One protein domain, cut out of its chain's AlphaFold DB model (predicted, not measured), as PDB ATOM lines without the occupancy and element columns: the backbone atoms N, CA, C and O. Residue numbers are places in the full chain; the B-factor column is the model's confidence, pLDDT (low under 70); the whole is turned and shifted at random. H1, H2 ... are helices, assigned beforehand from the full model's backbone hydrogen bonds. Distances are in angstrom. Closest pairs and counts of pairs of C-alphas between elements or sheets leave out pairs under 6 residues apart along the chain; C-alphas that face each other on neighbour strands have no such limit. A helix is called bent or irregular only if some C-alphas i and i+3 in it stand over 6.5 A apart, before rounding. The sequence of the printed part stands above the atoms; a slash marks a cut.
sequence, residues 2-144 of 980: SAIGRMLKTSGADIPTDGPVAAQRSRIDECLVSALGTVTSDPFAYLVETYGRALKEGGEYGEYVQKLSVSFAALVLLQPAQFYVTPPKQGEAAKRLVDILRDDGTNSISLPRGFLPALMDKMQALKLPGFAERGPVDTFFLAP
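Overview. This is residues 2 to 144 of the 980 residues of the protein "Hypothetical protein" of Hemiselmis andersenii (UniProt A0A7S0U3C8). A hairpin of two long helices, H3 and H4, makes the core; H2 and the short H1 pack on it toward one end, H6 crosses H4 on another side, and H5 and H7 lie toward the other end. The 143 printed residues hold seven named helices, H1 to H7 in order, and no named strand: all helix. The whole is compact, with a radius of gyration of the C-alphas of 15.4 A, and spans 48 by 36 by 29 A.

Along the chain. Find C-alpha 3 at (194.750, 146.508, 134.425), where H1, residues 3 to 8, begins. Read on to H2, residues 21 to 38, 24.5 A long; it is irregular, with C-alphas 23 and 26 7.8 A apart. Next come H3, residues 43 to 57, 20.9 A, and H4, residues 59 to 78, 28.9 A. Then find H5, residues 92 to 102, H6, residues 115 to 125, and H7, residues 136 to 142, ending at C-alpha 142 (215.005, 154.976, 103.824).

Arrangement. Start at the hub, H4. It touches H3 in a helical hairpin, closest at C-alphas 54 and 62, 4.4 A, at a shallow tilt of 16 degrees. H1 touches H3, C-alphas 7 and 53 being closest at 5.3 A. H2 touches H4 with residues 21 to 29 alone, closest at C-alphas 21 and 61, 6.2 A. H6 touches H4 at a steep tilt of 64 degrees, closest at C-alphas 70 and 119, 5.5 A. H7 touches H6, closest at C-alphas 124 and 137, 5.8 A. H5 touches no helix but is near H3. Every O i to N i+4 pair is within hydrogen-bond range in H1 and H3 to H7, and 12 of 14 in H2.

Size, cuts and confidence. The C-alphas of Ala 13 and Pro 144, the two farthest apart, are 48.1 A apart. The printed part has no cut. The links H1 to H2, H4 to H5 and H5 to H6 are long. Look for pLDDT under 70 in 22 residues, among them 10 to 20 and 104 to 108.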
ATOM      1  N   SER A   2     190.119 144.946 135.030       69.50
ATOM      2  CA  SER A   2     191.515 144.630 135.377       69.50
ATOM      3  C   SER A   2     192.476 145.551 134.609       69.50
ATOM      4  O   SER A   2     192.071 146.181 133.625       69.50
ATOM      5  N   ALA A   3     193.733 145.658 135.058       69.44
ATOM      6  CA  ALA A   3     194.750 146.508 134.425       69.44
ATOM      7  C   ALA A   3     194.853 146.255 132.905       69.44
ATOM      8  O   ALA A   3     194.918 147.188 132.108       69.44
ATOM      9  N   ILE A   4     194.741 144.990 132.490       73.25
ATOM     10  CA  ILE A   4     194.779 144.561 131.085       73.25
ATOM     11  C   ILE A   4     193.563 145.064 130.296       73.25
ATOM     12  O   ILE A   4     193.726 145.596 129.200       73.25
ATOM     13  N   GLY A   5     192.358 144.983 130.868       72.62
ATOM     14  CA  GLY A   5     191.142 145.503 130.230       72.62
ATOM     15  C   GLY A   5     191.183 147.020 130.016       72.62
ATOM     16  O   GLY A   5     190.764 147.510 128.967       72.62
ATOM     17  N   ARG A   6     191.768 147.771 130.967       77.12
ATOM     18  CA  ARG A   6     191.988 149.223 130.819       77.12
ATOM     19  C   ARG A   6     192.963 149.547 129.687       77.12
ATOM     20  O   ARG A   6     192.718 150.479 128.925       77.12
ATOM     21  N   MET A   7     194.051 148.784 129.566       81.25
ATOM     22  CA  MET A   7     195.060 148.999 128.526       81.25
ATOM     23  C   MET A   7     194.538 148.656 127.123       81.25
ATOM     24  O   MET A   7     194.761 149.432 126.192       81.25
ATOM     25  N   LEU A   8     193.804 147.548 126.969       80.94
ATOM     26  CA  LEU A   8     193.338 147.047 125.668       80.94
ATOM     27  C   LEU A   8     191.975 147.614 125.220       80.94
ATOM     28  O   LEU A   8     191.562 147.366 124.092       80.94
ATOM     29  N   LYS A   9     191.273 148.400 126.055       75.88
ATOM     30  CA  LYS A   9     189.897 148.877 125.781       75.88
ATOM     31  C   LYS A   9     188.923 147.720 125.459       75.88
ATOM     32  O   LYS A   9     188.034 147.869 124.626       75.88
ATOM     33  N   THR A  10     189.066 146.575 126.127       68.75
ATOM     34  CA  THR A  10     188.170 145.415 125.977       68.75
ATOM     35  C   THR A  10     187.311 145.211 127.228       68.75
ATOM     36  O   THR A  10     187.766 145.398 128.359       68.75
ATOM     37  N   SER A  11     186.042 144.834 127.037       56.31
ATOM     38  CA  SER A  11     185.083 144.561 128.116       56.31
ATOM     39  C   SER A  11     184.465 143.171 127.948       56.31
ATOM     40  O   SER A  11     183.770 142.935 126.964       56.31
ATOM     41  N   GLY A  12     184.698 142.261 128.902       57.31
ATOM     42  CA  GLY A  12     184.170 140.890 128.878       57.31
ATOM     43  C   GLY A  12     184.645 140.023 130.053       57.31
ATOM     44  O   GLY A  12     185.477 140.458 130.848       57.31
ATOM     45  N   ALA A  13     184.108 138.801 130.163       49.06
ATOM     46  CA  ALA A  13     184.448 137.818 131.205       49.06
ATOM     47  C   ALA A  13     185.817 137.125 130.993       49.06
ATOM     48  O   ALA A  13     186.325 136.498 131.917       49.06
ATOM     49  N   ASP A  14     186.430 137.297 129.814       54.47
ATOM     50  CA  ASP A  14     187.688 136.654 129.394       54.47
ATOM     51  C   ASP A  14     188.956 137.488 129.666       54.47
ATOM     52  O   ASP A  14     190.053 137.131 129.236       54.47
ATOM     53  N   ILE A  15     188.844 138.612 130.381       61.44
ATOM     54  CA  ILE A  15     190.015 139.439 130.698       61.44
ATOM     55  C   ILE A  15     190.872 138.706 131.750       61.44
ATOM     56  O   ILE A  15     190.329 138.305 132.783       61.44
ATOM     57  N   PRO A  16     192.199 138.554 131.552       61.19
ATOM     58  CA  PRO A  16     193.061 137.856 132.504       61.19
ATOM     59  C   PRO A  16     192.919 138.417 133.928       61.19
ATOM     60  O   PRO A  16     192.975 139.636 134.128       61.19
ATOM     61  N   THR A  17     192.718 137.529 134.905       62.97
ATOM     62  CA  THR A  17     192.687 137.846 136.340       62.97
ATOM     63  C   THR A  17     194.103 137.947 136.921       62.97
ATOM     64  O   THR A  17     195.043 137.369 136.368       62.97
ATOM     65  N   ASP A  18     194.254 138.701 138.018       57.44
ATOM     66  CA  ASP A  18     195.548 139.032 138.639       57.44
ATOM     67  C   ASP A  18     196.386 137.773 138.949       57.44
ATOM     68  O   ASP A  18     195.983 136.907 139.727       57.44
ATOM     69  N   GLY A  19     197.566 137.667 138.325       65.81
ATOM     70  CA  GLY A  19     198.522 136.567 138.485       65.81
ATOM     71  C   GLY A  19     199.916 136.929 137.939       65.81
ATOM     72  O   GLY A  19     200.158 138.074 137.576       65.81
ATOM     73  N   PRO A  20     200.884 136.000 137.866       69.50
ATOM     74  CA  PRO A  20     202.185 136.294 137.261       69.50
ATOM     75  C   PRO A  20     202.051 136.508 135.746       69.50
ATOM     76  O   PRO A  20     201.411 135.698 135.068       69.50
ATOM     77  N   VAL A  21     202.712 137.530 135.182       74.00
ATOM     78  CA  VAL A  21     202.652 137.846 133.736       74.00
ATOM     79  C   VAL A  21     202.974 136.629 132.870       74.00
ATOM     80  O   VAL A  21     202.311 136.395 131.864       74.00
ATOM     81  N   ALA A  22     203.947 135.810 133.286       72.88
ATOM     82  CA  ALA A  22     204.352 134.591 132.586       72.88
ATOM     83  C   ALA A  22     203.196 133.598 132.355       72.88
ATOM     84  O   ALA A  22     203.156 132.962 131.304       72.88
ATOM     85  N   ALA A  23     202.244 133.502 133.288       74.00
ATOM     86  CA  ALA A  23     201.097 132.599 133.195       74.00
ATOM     87  C   ALA A  23     199.943 133.168 132.347       74.00
ATOM     88  O   ALA A  23     199.075 132.415 131.915       74.00
ATOM     89  N   GLN A  24     199.927 134.484 132.100       77.44
ATOM     90  CA  GLN A  24     198.841 135.175 131.393       77.44
ATOM     91  C   GLN A  24     199.221 135.629 129.972       77.44
ATOM     92  O   GLN A  24     198.375 136.188 129.279       77.44
ATOM     93  N   ARG A  25     200.456 135.370 129.503       81.31
ATOM     94  CA  ARG A  25     200.954 135.818 128.182       81.31
ATOM     95  C   ARG A  25     200.036 135.433 127.020       81.31
ATOM     96  O   ARG A  25     199.589 136.322 126.311       81.31
ATOM     97  N   SER A  26     199.688 134.147 126.884       80.50
ATOM     98  CA  SER A  26     198.822 133.662 125.786       80.50
ATOM     99  C   SER A  26     197.478 134.384 125.750       80.50
ATOM    100  O   SER A  26     197.020 134.802 124.695       80.50
ATOM    101  N   ARG A  27     196.872 134.604 126.923       78.88
ATOM    102  CA  ARG A  27     195.572 135.276 127.028       78.88
ATOM    103  C   ARG A  27     195.660 136.764 126.697       78.88
ATOM    104  O   ARG A  27     194.740 137.306 126.094       78.88
ATOM    105  N   ILE A  28     196.752 137.432 127.078       81.62
ATOM    106  CA  ILE A  28     197.001 138.835 126.710       81.62
ATOM    107  C   ILE A  28     197.202 138.957 125.194       81.62
ATOM    108  O   ILE A  28     196.639 139.866 124.583       81.62
ATOM    109  N   ASP A  29     197.951 138.031 124.592       83.81
ATOM    110  CA  ASP A  29     198.195 137.987 123.149       83.81
ATOM    111  C   ASP A  29     196.881 137.764 122.375       83.81
ATOM    112  O   ASP A  29     196.566 138.534 121.468       83.81
ATOM    113  N   GLU A  30     196.064 136.785 122.783       82.25
ATOM    114  CA  GLU A  30     194.734 136.516 122.211       82.25
ATOM    115  C   GLU A  30     193.795 137.724 122.330       82.25
ATOM    116  O   GLU A  30     193.121 138.082 121.362       82.25
ATOM    117  N   CYS A  31     193.788 138.402 123.485       81.88
ATOM    118  CA  CYS A  31     192.983 139.606 123.693       81.88
ATOM    119  C   CYS A  31     193.391 140.742 122.747       81.88
ATOM    120  O   CYS A  31     192.521 141.420 122.199       81.88
ATOM    121  N   LEU A  32     194.694 140.967 122.546       84.00
ATOM    122  CA  LEU A  32     195.170 142.014 121.642       84.00
ATOM    123  C   LEU A  32     194.879 141.667 120.175       84.00
ATOM    124  O   LEU A  32     194.444 142.540 119.427       84.00
ATOM    125  N   VAL A  33     195.074 140.411 119.763       83.81
ATOM    126  CA  VAL A  33     194.754 139.952 118.400       83.81
ATOM    127  C   VAL A  33     193.255 140.067 118.125       83.81
ATOM    128  O   VAL A  33     192.862 140.576 117.076       83.81
ATOM    129  N   SER A  34     192.415 139.659 119.081       81.50
ATOM    130  CA  SER A  34     190.961 139.820 118.997       81.50
ATOM    131  C   SER A  34     190.574 141.294 118.865       81.50
ATOM    132  O   SER A  34     189.806 141.645 117.969       81.50
ATOM    133  N   ALA A  35     191.169 142.173 119.679       80.94
ATOM    134  CA  ALA A  35     190.936 143.607 119.581       80.94
ATOM    135  C   ALA A  35     191.339 144.154 118.200       80.94
ATOM    136  O   ALA A  35     190.528 144.816 117.559       80.94
ATOM    137  N   LEU A  36     192.527 143.809 117.690       81.06
ATOM    138  CA  LEU A  36     192.987 144.218 116.356       81.06
ATOM    139  C   LEU A  36     192.059 143.740 115.231       81.06
ATOM    140  O   LEU A  36     191.816 144.499 114.300       81.06
ATOM    141  N   GLY A  37     191.492 142.535 115.337       75.12
ATOM    142  CA  GLY A  37     190.511 142.017 114.375       75.12
ATOM    143  C   GLY A  37     189.174 142.773 114.367       75.12
ATOM    144  O   GLY A  37     188.438 142.700 113.386       75.12
ATOM    145  N   THR A  38     188.861 143.517 115.435       72.50
ATOM    146  CA  THR A  38     187.651 144.359 115.541       72.50
ATOM    147  C   THR A  38     187.885 145.832 115.185       72.50
ATOM    148  O   THR A  38     186.920 146.576 115.002       72.50
ATOM    149  N   VAL A  39     189.145 146.273 115.067       71.88
ATOM    150  CA  VAL A  39     189.493 147.654 114.703       71.88
ATOM    151  C   VAL A  39     189.355 147.831 113.190       71.88
ATOM    152  O   VAL A  39     190.182 147.358 112.417       71.88
ATOM    153  N   THR A  40     188.312 148.538 112.755       59.41
ATOM    154  CA  THR A  40     187.975 148.691 111.327       59.41
ATOM    155  C   THR A  40     188.597 149.912 110.647       59.41
ATOM    156  O   THR A  40     188.648 149.948 109.420       59.41
ATOM    157  N   SER A  41     189.072 150.909 111.401       68.19
ATOM    158  CA  SER A  41     189.599 152.167 110.847       68.19
ATOM    159  C   SER A  41     191.128 152.232 110.835       68.19
ATOM    160  O   SER A  41     191.729 152.495 109.795       68.19
ATOM    161  N   ASP A  42     191.767 152.000 111.984       82.06
ATOM    162  CA  ASP A  42     193.196 152.245 112.160       82.06
ATOM    163  C   ASP A  42     193.846 151.327 113.229       82.06
ATOM    164  O   ASP A  42     193.918 151.677 114.415       82.06
ATOM    165  N   PRO A  43     194.385 150.164 112.814       87.06
ATOM    166  CA  PRO A  43     195.129 149.257 113.687       87.06
ATOM    167  C   PRO A  43     196.411 149.861 114.286       87.06
ATOM    168  O   PRO A  43     196.776 149.536 115.414       87.06
ATOM    169  N   PHE A  44     197.109 150.746 113.565       88.25
ATOM    170  CA  PHE A  44     198.383 151.318 114.023       88.25
ATOM    171  C   PHE A  44     198.174 152.354 115.140       88.25
ATOM    172  O   PHE A  44     198.811 152.265 116.187       88.25
ATOM    173  N   ALA A  45     197.233 153.278 114.961       86.56
ATOM    174  CA  ALA A  45     196.749 154.228 115.958       86.56
ATOM    175  C   ALA A  45     196.354 153.538 117.255       86.56
ATOM    176  O   ALA A  45     196.784 153.931 118.339       86.56
ATOM    177  N   TYR A  46     195.548 152.480 117.134       88.44
ATOM    178  CA  TYR A  46     195.100 151.711 118.280       88.44
ATOM    179  C   TYR A  46     196.290 151.151 119.075       88.44
ATOM    180  O   TYR A  46     196.288 151.213 120.306       88.44
ATOM    181  N   LEU A  47     197.332 150.662 118.394       91.06
ATOM    182  CA  LEU A  47     198.547 150.145 119.032       91.06
ATOM    183  C   LEU A  47     199.387 151.249 119.686       91.06
ATOM    184  O   LEU A  47     199.890 151.047 120.792       91.06
ATOM    185  N   VAL A  48     199.490 152.422 119.056       89.75
ATOM    186  CA  VAL A  48     200.163 153.602 119.627       89.75
ATOM    187  C   VAL A  48     199.454 154.063 120.907       89.75
ATOM    188  O   VAL A  48     200.092 154.239 121.947       89.75
ATOM    189  N   GLU A  49     198.124 154.183 120.888       89.25
ATOM    190  CA  GLU A  49     197.353 154.525 122.086       89.25
ATOM    191  C   GLU A  49     197.455 153.450 123.173       89.25
ATOM    192  O   GLU A  49     197.517 153.773 124.360       89.25
ATOM    193  N   THR A  50     197.444 152.172 122.785       90.25
ATOM    194  CA  THR A  50     197.556 151.036 123.713       90.25
ATOM    195  C   THR A  50     198.905 151.049 124.413       90.25
ATOM    196  O   THR A  50     198.957 150.909 125.635       90.25
ATOM    197  N   TYR A  51     199.984 151.333 123.682       92.38
ATOM    198  CA  TYR A  51     201.293 151.567 124.278       92.38
ATOM    199  C   TYR A  51     201.266 152.748 125.254       92.38
ATOM    200  O   TYR A  51     201.763 152.630 126.372       92.38
ATOM    201  N   GLY A  52     200.641 153.871 124.882       89.88
ATOM    202  CA  GLY A  52     200.507 155.036 125.761       89.88
ATOM    203  C   GLY A  52     199.724 154.740 127.046       89.88
ATOM    204  O   GLY A  52     200.103 155.201 128.124       89.88
ATOM    205  N   ARG A  53     198.659 153.930 126.961       90.00
ATOM    206  CA  ARG A  53     197.912 153.436 128.131       90.00
ATOM    207  C   ARG A  53     198.773 152.510 128.993       90.00
ATOM    208  O   ARG A  53     198.790 152.670 130.209       90.00
ATOM    209  N   ALA A  54     199.525 151.604 128.375       89.19
ATOM    210  CA  ALA A  54     200.409 150.678 129.076       89.19
ATOM    211  C   ALA A  54     201.599 151.367 129.759       89.19
ATOM    212  O   ALA A  54     202.029 150.946 130.832       89.19
ATOM    213  N   LEU A  55     202.097 152.461 129.178       89.81
ATOM    214  CA  LEU A  55     203.113 153.313 129.791       89.81
ATOM    215  C   LEU A  55     202.584 154.017 131.048       89.81
ATOM    216  O   LEU A  55     203.314 154.140 132.026       89.81
ATOM    217  N   LYS A  56     201.318 154.461 131.034       88.69
ATOM    218  CA  LYS A  56     200.667 155.095 132.194       88.69
ATOM    219  C   LYS A  56     200.348 154.105 133.315       88.69
ATOM    220  O   LYS A  56     200.429 154.486 134.476       88.69
ATOM    221  N   GLU A  57     199.965 152.875 132.974       87.75
ATOM    222  CA  GLU A  57     199.641 151.835 133.960       87.75
ATOM    223  C   GLU A  57     200.900 151.341 134.701       87.75
ATOM    224  O   GLU A  57     200.871 151.174 135.918       87.75
ATOM    225  N   GLY A  58     202.020 151.160 133.989       83.31
ATOM    226  CA  GLY A  58     203.283 150.699 134.575       83.31
ATOM    227  C   GLY A  58     203.272 149.231 135.032       83.31
ATOM    228  O   GLY A  58     202.361 148.460 134.725       83.31
ATOM    229  N   GLY A  59     204.328 148.818 135.740       86.56
ATOM    230  CA  GLY A  59     204.498 147.446 136.240       86.56
ATOM    231  C   GLY A  59     204.766 146.393 135.154       86.56
ATOM    232  O   GLY A  59     204.834 146.696 133.962       86.56
ATOM    233  N   GLU A  60     204.900 145.125 135.562       83.88
ATOM    234  CA  GLU A  60     205.273 144.023 134.656       83.88
ATOM    235  C   GLU A  60     204.267 143.818 133.508       83.88
ATOM    236  O   GLU A  60     204.646 143.513 132.375       83.88
ATOM    237  N   TYR A  61     202.972 144.011 133.784       82.25
ATOM    238  CA  TYR A  61     201.919 143.932 132.770       82.25
ATOM    239  C   TYR A  61     201.998 145.087 131.769       82.25
ATOM    240  O   TYR A  61     201.874 144.850 130.566       82.25
ATOM    241  N   GLY A  62     202.243 146.315 132.240       85.88
ATOM    242  CA  GLY A  62     202.450 147.474 131.376       85.88
ATOM    243  C   GLY A  62     203.661 147.289 130.463       85.88
ATOM    244  O   GLY A  62     203.558 147.506 129.259       85.88
ATOM    245  N   GLU A  63     204.787 146.801 130.991       88.62
ATOM    246  CA  GLU A  63     205.986 146.513 130.191       88.62
ATOM    247  C   GLU A  63     205.756 145.427 129.129       88.62
ATOM    248  O   GLU A  63     206.242 145.539 127.998       88.62
ATOM    249  N   TYR A  64     205.011 144.370 129.469       89.00
ATOM    250  CA  TYR A  64     204.679 143.313 128.516       89.00
ATOM    251  C   TYR A  64     203.776 143.834 127.392       89.00
ATOM    252  O   TYR A  64     204.088 143.638 126.216       89.00
ATOM    253  N   VAL A  65     202.710 144.568 127.734       89.00
ATOM    254  CA  VAL A  65     201.786 145.153 126.750       89.00
ATOM    255  C   VAL A  65     202.485 146.201 125.882       89.00
ATOM    256  O   VAL A  65     202.215 146.262 124.684       89.00
ATOM    257  N   GLN A  66     203.436 146.973 126.420       92.12
ATOM    258  CA  GLN A  66     204.282 147.873 125.628       92.12
ATOM    259  C   GLN A  66     205.074 147.109 124.553       92.12
ATOM    260  O   GLN A  66     204.990 147.442 123.369       92.12
ATOM    261  N   LYS A  67     205.801 146.047 124.936       91.25
ATOM    262  CA  LYS A  67     206.583 145.211 123.998       91.25
ATOM    263  C   LYS A  67     205.702 144.540 122.945       91.25
ATOM    264  O   LYS A  67     206.091 144.442 121.776       91.25
ATOM    265  N   LEU A  68     204.523 144.083 123.355       91.12
ATOM    266  CA  LEU A  68     203.558 143.437 122.477       91.12
ATOM    267  C   LEU A  68     202.966 144.437 121.473       91.12
ATOM    268  O   LEU A  68     202.983 144.176 120.271       91.12
ATOM    269  N   SER A  69     202.560 145.621 121.943       91.94
ATOM    270  CA  SER A  69     202.019 146.701 121.104       91.94
ATOM    271  C   SER A  69     203.020 147.133 120.034       91.94
ATOM    272  O   SER A  69     202.667 147.251 118.866       91.94
ATOM    273  N   VAL A  70     204.292 147.290 120.412       93.56
ATOM    274  CA  VAL A  70     205.389 147.608 119.484       93.56
ATOM    275  C   VAL A  70     205.612 146.491 118.457       93.56
ATOM    276  O   VAL A  70     205.836 146.764 117.278       93.56
ATOM    277  N   SER A  71     205.526 145.226 118.880       92.06
ATOM    278  CA  SER A  71     205.700 144.072 117.988       92.06
ATOM    279  C   SER A  71     204.606 143.999 116.925       92.06
ATOM    280  O   SER A  71     204.921 143.853 115.745       92.06
ATOM    281  N   PHE A  72     203.341 144.159 117.317       91.56
ATOM    282  CA  PHE A  72     202.239 144.222 116.360       91.56
ATOM    283  C   PHE A  72     202.291 145.490 115.509       91.56
ATOM    284  O   PHE A  72     202.002 145.418 114.322       91.56
ATOM    285  N   ALA A  73     202.734 146.627 116.055       91.94
ATOM    286  CA  ALA A  73     202.862 147.861 115.284       91.94
ATOM    287  C   ALA A  73     203.896 147.713 114.160       91.94
ATOM    288  O   ALA A  73     203.635 148.121 113.030       91.94
ATOM    289  N   ALA A  74     205.028 147.055 114.435       91.44
ATOM    290  CA  ALA A  74     206.014 146.715 113.413       91.44
ATOM    291  C   ALA A  74     205.414 145.827 112.308       91.44
ATOM    292  O   ALA A  74     205.643 146.084 111.128       91.44
ATOM    293  N   LEU A  75     204.614 144.816 112.666       89.31
ATOM    294  CA  LEU A  75     203.954 143.938 111.691       89.31
ATOM    295  C   LEU A  75     202.885 144.671 110.870       89.31
ATOM    296  O   LEU A  75     202.830 144.483 109.659       89.31
ATOM    297  N   VAL A  76     202.093 145.549 111.490       89.31
ATOM    298  CA  VAL A  76     201.093 146.379 110.798       89.31
ATOM    299  C   VAL A  76     201.752 147.276 109.747       89.31
ATOM    300  O   VAL A  76     201.206 147.438 108.658       89.31
ATOM    301  N   LEU A  77     202.928 147.840 110.046       88.94
ATOM    302  CA  LEU A  77     203.664 148.694 109.109       88.94
ATOM    303  C   LEU A  77     204.386 147.901 108.008       88.94
ATOM    304  O   LEU A  77     204.423 148.346 106.862       88.94
ATOM    305  N   LEU A  78     204.965 146.740 108.337       87.25
ATOM    306  CA  LEU A  78     205.777 145.943 107.405       87.25
ATOM    307  C   LEU A  78     204.955 144.967 106.549       87.25
ATOM    308  O   LEU A  78     205.371 144.625 105.444       87.25
ATOM    309  N   GLN A  79     203.810 144.497 107.049       86.00
ATOM    310  CA  GLN A  79     202.932 143.518 106.397       86.00
ATOM    311  C   GLN A  79     201.452 143.932 106.518       86.00
ATOM    312  O   GLN A  79     200.635 143.197 107.077       86.00
ATOM    313  N   PRO A  80     201.061 145.095 105.966       83.75
ATOM    314  CA  PRO A  80     199.733 145.662 106.195       83.75
ATOM    315  C   PRO A  80     198.584 144.783 105.664       83.75
ATOM    316  O   PRO A  80     197.491 144.791 106.222       83.75
ATOM    317  N   ALA A  81     198.824 143.951 104.647       82.75
ATOM    318  CA  ALA A  81     197.818 143.031 104.105       82.75
ATOM    319  C   ALA A  81     197.271 142.012 105.129       82.75
ATOM    320  O   ALA A  81     196.205 141.452 104.905       82.75
ATOM    321  N   GLN A  82     197.974 141.769 106.243       81.62
ATOM    322  CA  GLN A  82     197.509 140.864 107.303       81.62
ATOM    323  C   GLN A  82     196.508 141.517 108.269       81.62
ATOM    324  O   GLN A  82     195.834 140.806 109.008       81.62
ATOM    325  N   PHE A  83     196.421 142.851 108.284       82.25
ATOM    326  CA  PHE A  83     195.678 143.608 109.301       82.25
ATOM    327  C   PHE A  83     194.575 144.500 108.723       82.25
ATOM    328  O   PHE A  83     193.673 144.895 109.455       82.25
ATOM    329  N   TYR A  84     194.634 144.830 107.430       79.06
ATOM    330  CA  TYR A  84     193.642 145.670 106.760       79.06
ATOM    331  C   TYR A  84     192.795 144.854 105.779       79.06
ATOM    332  O   TYR A  84     193.329 144.058 105.011       79.06
ATOM    333  N   VAL A  85     191.483 145.121 105.746       76.31
ATOM    334  CA  VAL A  85     190.553 144.532 104.758       76.31
ATOM    335  C   VAL A  85     190.924 144.965 103.334       76.31
ATOM    336  O   VAL A  85     190.943 144.145 102.420       76.31
ATOM    337  N   THR A  86     191.279 146.242 103.167       78.25
ATOM    338  CA  THR A  86     191.882 146.784 101.945       78.25
ATOM    339  C   THR A  86     193.261 147.317 102.311       78.25
ATOM    340  O   THR A  86     193.335 148.279 103.080       78.25
ATOM    341  N   PRO A  87     194.358 146.714 101.823       74.50
ATOM    342  CA  PRO A  87     195.690 147.143 102.212       74.50
ATOM    343  C   PRO A  87     195.971 148.584 101.744       74.50
ATOM    344  O   PRO A  87     195.618 148.929 100.611       74.50
ATOM    345  N   PRO A  88     196.616 149.419 102.584       79.69
ATOM    346  CA  PRO A  88     197.057 150.757 102.211       79.69
ATOM    347  C   PRO A  88     197.953 150.724 100.972       79.69
ATOM    348  O   PRO A  88     198.720 149.778 100.756       79.69
ATOM    349  N   LYS A  89     197.883 151.787 100.165       84.50
ATOM    350  CA  LYS A  89     198.758 151.951  99.000       84.50
ATOM    351  C   LYS A  89     200.218 152.052  99.450       84.50
ATOM    352  O   LYS A  89     200.525 152.438 100.580       84.50
ATOM    353  N   GLN A  90     201.143 151.736  98.543       81.12
ATOM    354  CA  GLN A  90     202.574 151.866  98.813       81.12
ATOM    355  C   GLN A  90     202.902 153.289  99.302       81.12
ATOM    356  O   GLN A  90     202.544 154.270  98.655       81.12
ATOM    357  N   GLY A  91     203.572 153.396 100.453       83.50
ATOM    358  CA  GLY A  91     203.937 154.672 101.078       83.50
ATOM    359  C   GLY A  91     202.885 155.302 101.993       83.50
ATOM    360  O   GLY A  91     203.230 156.193 102.759       83.50
ATOM    361  N   GLU A  92     201.639 154.832 102.001       86.50
ATOM    362  CA  GLU A  92     200.577 155.413 102.839       86.50
ATOM    363  C   GLU A  92     200.815 155.159 104.337       86.50
ATOM    364  O   GLU A  92     200.664 156.064 105.155       86.50
ATOM    365  N   ALA A  93     201.301 153.966 104.700       85.56
ATOM    366  CA  ALA A  93     201.707 153.656 106.075       85.56
ATOM    367  C   ALA A  93     202.885 154.527 106.553       85.56
ATOM    368  O   ALA A  93     202.915 154.968 107.701       85.56
ATOM    369  N   ALA A  94     203.841 154.802 105.661       88.69
ATOM    370  CA  ALA A  94     204.974 155.672 105.947       88.69
ATOM    371  C   ALA A  94     204.541 157.137 106.102       88.69
ATOM    372  O   ALA A  94     204.925 157.785 107.074       88.69
ATOM    373  N   LYS A  95     203.689 157.632 105.196       88.06
ATOM    374  CA  LYS A  95     203.105 158.976 105.270       88.06
ATOM    375  C   LYS A  95     202.345 159.183 106.576       88.06
ATOM    376  O   LYS A  95     202.546 160.181 107.248       88.06
ATOM    377  N   ARG A  96     201.563 158.193 106.997       85.81
ATOM    378  CA  ARG A  96     200.829 158.257 108.260       85.81
ATOM    379  C   ARG A  96     201.729 158.338 109.489       85.81
ATOM    380  O   ARG A  96     201.387 159.023 110.448       85.81
ATOM    381  N   LEU A  97     202.883 157.669 109.474       88.56
ATOM    382  CA  LEU A  97     203.877 157.843 110.533       88.56
ATOM    383  C   LEU A  97     204.466 159.261 110.520       88.56
ATOM    384  O   LEU A  97     204.637 159.837 111.591       88.56
ATOM    385  N   VAL A  98     204.748 159.829 109.340       89.31
ATOM    386  CA  VAL A  98     205.183 161.234 109.208       89.31
ATOM    387  C   VAL A  98     204.122 162.179 109.764       89.31
ATOM    388  O   VAL A  98     204.468 163.047 110.559       89.31
ATOM    389  N   ASP A  99     202.849 161.968 109.418       87.44
ATOM    390  CA  ASP A  99     201.734 162.776 109.912       87.44
ATOM    391  C   ASP A  99     201.696 162.742 111.447       87.44
ATOM    392  O   ASP A  99     201.788 163.795 112.065       87.44
ATOM    393  N   ILE A 100     201.699 161.557 112.078       87.31
ATOM    394  CA  ILE A 100     201.714 161.415 113.551       87.31
ATOM    395  C   ILE A 100     202.931 162.102 114.188       87.31
ATOM    396  O   ILE A 100     202.807 162.721 115.243       87.31
ATOM    397  N   LEU A 101     204.113 161.989 113.574       87.88
ATOM    398  CA  LEU A 101     205.341 162.609 114.085       87.88
ATOM    399  C   LEU A 101     205.346 164.135 113.941       87.88
ATOM    400  O   LEU A 101     206.066 164.799 114.684       87.88
ATOM    401  N   ARG A 102     204.590 164.687 112.984       85.56
ATOM    402  CA  ARG A 102     204.521 166.130 112.727       85.56
ATOM    403  C   ARG A 102     203.888 166.889 113.894       85.56
ATOM    404  O   ARG A 102     204.283 168.026 114.130       85.56
ATOM    405  N   ASP A 103     202.955 166.245 114.602       72.62
ATOM    406  CA  ASP A 103     202.270 166.738 115.810       72.62
ATOM    407  C   ASP A 103     201.872 168.227 115.732       72.62
ATOM    408  O   ASP A 103     202.057 169.010 116.659       72.62
ATOM    409  N   ASP A 104     201.321 168.641 114.589       67.75
ATOM    410  CA  ASP A 104     200.899 170.013 114.278       67.75
ATOM    411  C   ASP A 104     199.542 170.382 114.910       67.75
ATOM    412  O   ASP A 104     198.871 171.313 114.473       67.75
ATOM    413  N   GLY A 105     199.101 169.627 115.922       62.19
ATOM    414  CA  GLY A 105     197.810 169.801 116.596       62.19
ATOM    415  C   GLY A 105     196.587 169.366 115.779       62.19
ATOM    416  O   GLY A 105     195.470 169.410 116.290       62.19
ATOM    417  N   THR A 106     196.777 168.922 114.533       62.66
ATOM    418  CA  THR A 106     195.704 168.428 113.652       62.66
ATOM    419  C   THR A 106     195.438 166.931 113.824       62.66
ATOM    420  O   THR A 106     194.349 166.453 113.501       62.66
ATOM    421  N   ASN A 107     196.400 166.188 114.376       67.00
ATOM    422  CA  ASN A 107     196.265 164.758 114.620       67.00
ATOM    423  C   ASN A 107     195.583 164.470 115.953       67.00
ATOM    424  O   ASN A 107     195.893 165.057 116.986       67.00
ATOM    425  N   SER A 108     194.706 163.468 115.953       65.44
ATOM    426  CA  SER A 108     194.060 162.962 117.166       65.44
ATOM    427  C   SER A 108     194.994 162.135 118.061       65.44
ATOM    428  O   SER A 108     194.601 161.756 119.165       65.44
ATOM    429  N   ILE A 109     196.211 161.825 117.595       74.94
ATOM    430  CA  ILE A 109     197.129 160.865 118.216       74.94
ATOM    431  C   ILE A 109     198.542 161.439 118.229       74.94
ATOM    432  O   ILE A 109     199.073 161.796 117.182       74.94
ATOM    433  N   SER A 110     199.165 161.439 119.407       77.94
ATOM    434  CA  SER A 110     200.578 161.766 119.600       77.94
ATOM    435  C   SER A 110     201.392 160.517 119.930       77.94
ATOM    436  O   SER A 110     200.898 159.569 120.550       77.94
ATOM    437  N   LEU A 111     202.658 160.496 119.505       85.19
ATOM    438  CA  LEU A 111     203.532 159.347 119.715       85.19
ATOM    439  C   LEU A 111     204.061 159.317 121.165       85.19
ATOM    440  O   LEU A 111     204.752 160.250 121.584       85.19
ATOM    441  N   PRO A 112     203.803 158.255 121.955       88.31
ATOM    442  CA  PRO A 112     204.311 158.166 123.318       88.31
ATOM    443  C   PRO A 112     205.844 158.123 123.369       88.31
ATOM    444  O   PRO A 112     206.505 157.547 122.499       88.31
ATOM    445  N   ARG A 113     206.423 158.669 124.449       85.31
ATOM    446  CA  ARG A 113     207.872 158.600 124.698       85.31
ATOM    447  C   ARG A 113     208.344 157.144 124.692       85.31
ATOM    448  O   ARG A 113     207.718 156.291 125.308       85.31
ATOM    449  N   GLY A 114     209.458 156.877 124.012       87.06
ATOM    450  CA  GLY A 114     210.054 155.538 123.929       87.06
ATOM    451  C   GLY A 114     209.432 154.606 122.880       87.06
ATOM    452  O   GLY A 114     210.047 153.593 122.557       87.06
ATOM    453  N   PHE A 115     208.285 154.954 122.283       92.94
ATOM    454  CA  PHE A 115     207.643 154.100 121.279       92.94
ATOM    455  C   PHE A 115     208.476 153.970 119.998       92.94
ATOM    456  O   PHE A 115     208.730 152.858 119.548       92.94
ATOM    457  N   LEU A 116     208.931 155.094 119.427       92.81
ATOM    458  CA  LEU A 116     209.720 155.102 118.189       92.81
ATOM    459  C   LEU A 116     211.018 154.277 118.282       92.81
ATOM    460  O   LEU A 116     211.193 153.405 117.433       92.81
ATOM    461  N   PRO A 117     211.910 154.477 119.278       93.19
ATOM    462  CA  PRO A 117     213.113 153.650 119.395       93.19
ATOM    463  C   PRO A 117     212.770 152.165 119.553       93.19
ATOM    464  O   PRO A 117     213.336 151.334 118.848       93.19
ATOM    465  N   ALA A 118     211.781 151.829 120.392       93.19
ATOM    466  CA  ALA A 118     211.348 150.445 120.569       93.19
ATOM    467  C   ALA A 118     210.811 149.830 119.264       93.19
ATOM    468  O   ALA A 118     211.090 148.666 118.970       93.19
ATOM    469  N   LEU A 119     210.070 150.607 118.468       94.44
ATOM    470  CA  LEU A 119     209.575 150.207 117.152       94.44
ATOM    471  C   LEU A 119     210.721 149.918 116.188       94.44
ATOM    472  O   LEU A 119     210.734 148.848 115.583       94.44
ATOM    473  N   MET A 120     211.693 150.821 116.072       93.44
ATOM    474  CA  MET A 120     212.826 150.638 115.163       93.44
ATOM    475  C   MET A 120     213.684 149.435 115.560       93.44
ATOM    476  O   MET A 120     214.020 148.620 114.703       93.44
ATOM    477  N   ASP A 121     213.972 149.270 116.851       91.81
ATOM    478  CA  ASP A 121     214.740 148.129 117.358       91.81
ATOM    479  C   ASP A 121     214.004 146.810 117.115       91.81
ATOM    480  O   ASP A 121     214.599 145.812 116.695       91.81
ATOM    481  N   LYS A 122     212.681 146.805 117.310       93.19
ATOM    482  CA  LYS A 122     211.865 145.630 117.021       93.19
ATOM    483  C   LYS A 122     211.833 145.316 115.529       93.19
ATOM    484  O   LYS A 122     211.987 144.150 115.174       93.19
ATOM    485  N   MET A 123     211.659 146.319 114.668       92.88
ATOM    486  CA  MET A 123     211.702 146.155 113.212       92.88
ATOM    487  C   MET A 123     213.052 145.602 112.757       92.88
ATOM    488  O   MET A 123     213.081 144.679 111.949       92.88
ATOM    489  N   GLN A 124     214.159 146.098 113.318       89.25
ATOM    490  CA  GLN A 124     215.506 145.615 113.013       89.25
ATOM    491  C   GLN A 124     215.692 144.136 113.385       89.25
ATOM    492  O   GLN A 124     216.388 143.401 112.687       89.25
ATOM    493  N   ALA A 125     215.067 143.686 114.478       88.44
ATOM    494  CA  ALA A 125     215.151 142.305 114.945       88.44
ATOM    495  C   ALA A 125     214.271 141.317 114.149       88.44
ATOM    496  O   ALA A 125     214.464 140.102 114.256       88.44
ATOM    497  N   LEU A 126     213.291 141.801 113.377       87.00
ATOM    498  CA  LEU A 126     212.379 140.952 112.612       87.00
ATOM    499  C   LEU A 126     213.054 140.398 111.350       87.00
ATOM    500  O   LEU A 126     213.577 141.132 110.517       87.00
ATOM    501  N   LYS A 127     212.970 139.077 111.171       82.06
ATOM    502  CA  LYS A 127     213.410 138.381 109.955       82.06
ATOM    503  C   LYS A 127     212.188 138.031 109.112       82.06
ATOM    504  O   LYS A 127     211.594 136.973 109.300       82.06
ATOM    505  N   LEU A 128     211.789 138.940 108.224       80.94
ATOM    506  CA  LEU A 128     210.608 138.775 107.371       80.94
ATOM    507  C   LEU A 128     210.993 138.465 105.912       80.94
ATOM    508  O   LEU A 128     211.954 139.045 105.395       80.94
ATOM    509  N   PRO A 129     210.233 137.596 105.218       72.19
ATOM    510  CA  PRO A 129     210.399 137.376 103.783       72.19
ATOM    511  C   PRO A 129     210.093 138.672 103.012       72.19
ATOM    512  O   PRO A 129     209.129 139.367 103.323       72.19
ATOM    513  N   GLY A 130     210.937 139.013 102.032       72.81
ATOM    514  CA  GLY A 130     210.856 140.268 101.264       72.81
ATOM    515  C   GLY A 130     211.761 141.405 101.763       72.81
ATOM    516  O   GLY A 130     211.926 142.392 101.058       72.81
ATOM    517  N   PHE A 131     212.407 141.252 102.927       78.69
ATOM    518  CA  PHE A 131     213.316 142.257 103.507       78.69
ATOM    519  C   PHE A 131     214.777 141.786 103.598       78.69
ATOM    520  O   PHE A 131     215.589 142.419 104.268       78.69
ATOM    521  N   ALA A 132     215.125 140.676 102.940       64.00
ATOM    522  CA  ALA A 132     216.424 140.014 103.087       64.00
ATOM    523  C   ALA A 132     217.618 140.840 102.567       64.00
ATOM    524  O   ALA A 132     218.714 140.703 103.097       64.00
ATOM    525  N   GLU A 133     217.414 141.694 101.558       69.94
ATOM    526  CA  GLU A 133     218.507 142.451 100.927       69.94
ATOM    527  C   GLU A 133     218.895 143.729 101.680       69.94
ATOM    528  O   GLU A 133     220.076 144.052 101.763       69.94
ATOM    529  N   ARG A 134     217.918 144.478 102.214       72.69
ATOM    530  CA  ARG A 134     218.165 145.778 102.867       72.69
ATOM    531  C   ARG A 134     217.802 145.813 104.345       72.69
ATOM    532  O   ARG A 134     218.324 146.658 105.046       72.69
ATOM    533  N   GLY A 135     216.966 144.898 104.828       85.81
ATOM    534  CA  GLY A 135     216.438 144.914 106.189       85.81
ATOM    535  C   GLY A 135     215.144 145.738 106.324       85.81
ATOM    536  O   GLY A 135     214.854 146.601 105.486       85.81
ATOM    537  N   PRO A 136     214.320 145.483 107.361       88.69
ATOM    538  CA  PRO A 136     213.032 146.162 107.517       88.69
ATOM    539  C   PRO A 136     213.126 147.668 107.788       88.69
ATOM    540  O   PRO A 136     212.317 148.430 107.259       88.69
ATOM    541  N   VAL A 137     214.112 148.109 108.578       90.50
ATOM    542  CA  VAL A 137     214.304 149.532 108.907       90.50
ATOM    543  C   VAL A 137     214.776 150.307 107.683       90.50
ATOM    544  O   VAL A 137     214.146 151.298 107.318       90.50
ATOM    545  N   ASP A 138     215.826 149.838 107.006       90.44
ATOM    546  CA  ASP A 138     216.374 150.503 105.820       90.44
ATOM    547  C   ASP A 138     215.320 150.609 104.700       90.44
ATOM    548  O   ASP A 138     215.258 151.607 103.982       90.44
ATOM    549  N   THR A 139     214.431 149.618 104.586       89.38
ATOM    550  CA  THR A 139     213.345 149.623 103.596       89.38
ATOM    551  C   THR A 139     212.225 150.593 103.980       89.38
ATOM    552  O   THR A 139     211.874 151.471 103.194       89.38
ATOM    553  N   PHE A 140     211.660 150.471 105.185       91.75
ATOM    554  CA  PHE A 140     210.500 151.274 105.587       91.75
ATOM    555  C   PHE A 140     210.848 152.751 105.812       91.75
ATOM    556  O   PHE A 140     210.054 153.629 105.478       91.75
ATOM    557  N   PHE A 141     212.036 153.049 106.345       94.00
ATOM    558  CA  PHE A 141     212.435 154.426 106.630       94.00
ATOM    559  C   PHE A 141     213.175 155.101 105.478       94.00
ATOM    560  O   PHE A 141     212.990 156.299 105.298       94.00
ATOM    561  N   LEU A 142     213.989 154.373 104.703       92.81
ATOM    562  CA  LEU A 142     215.005 154.976 103.824       92.81
ATOM    563  C   LEU A 142     214.971 154.500 102.366       92.81
ATOM    564  O   LEU A 142     215.819 154.928 101.578       92.81
ATOM    565  N   ALA A 143     214.024 153.642 101.963       88.19
ATOM    566  CA  ALA A 143     213.889 153.284 100.552       88.19
ATOM    567  C   ALA A 143     213.574 154.527  99.691       88.19
ATOM    568  O   ALA A 143     212.860 155.416 100.152       88.19
ATOM    569  N   PRO A 144     214.040 154.595  98.429       81.12
ATOM    570  CA  PRO A 144     213.819 155.767  97.575       81.12
ATOM    571  C   PRO A 144     212.341 156.113  97.357       81.12
ATOM    572  O   PRO A 144     211.997 157.281  97.240       81.12
TER     573      PRO A 144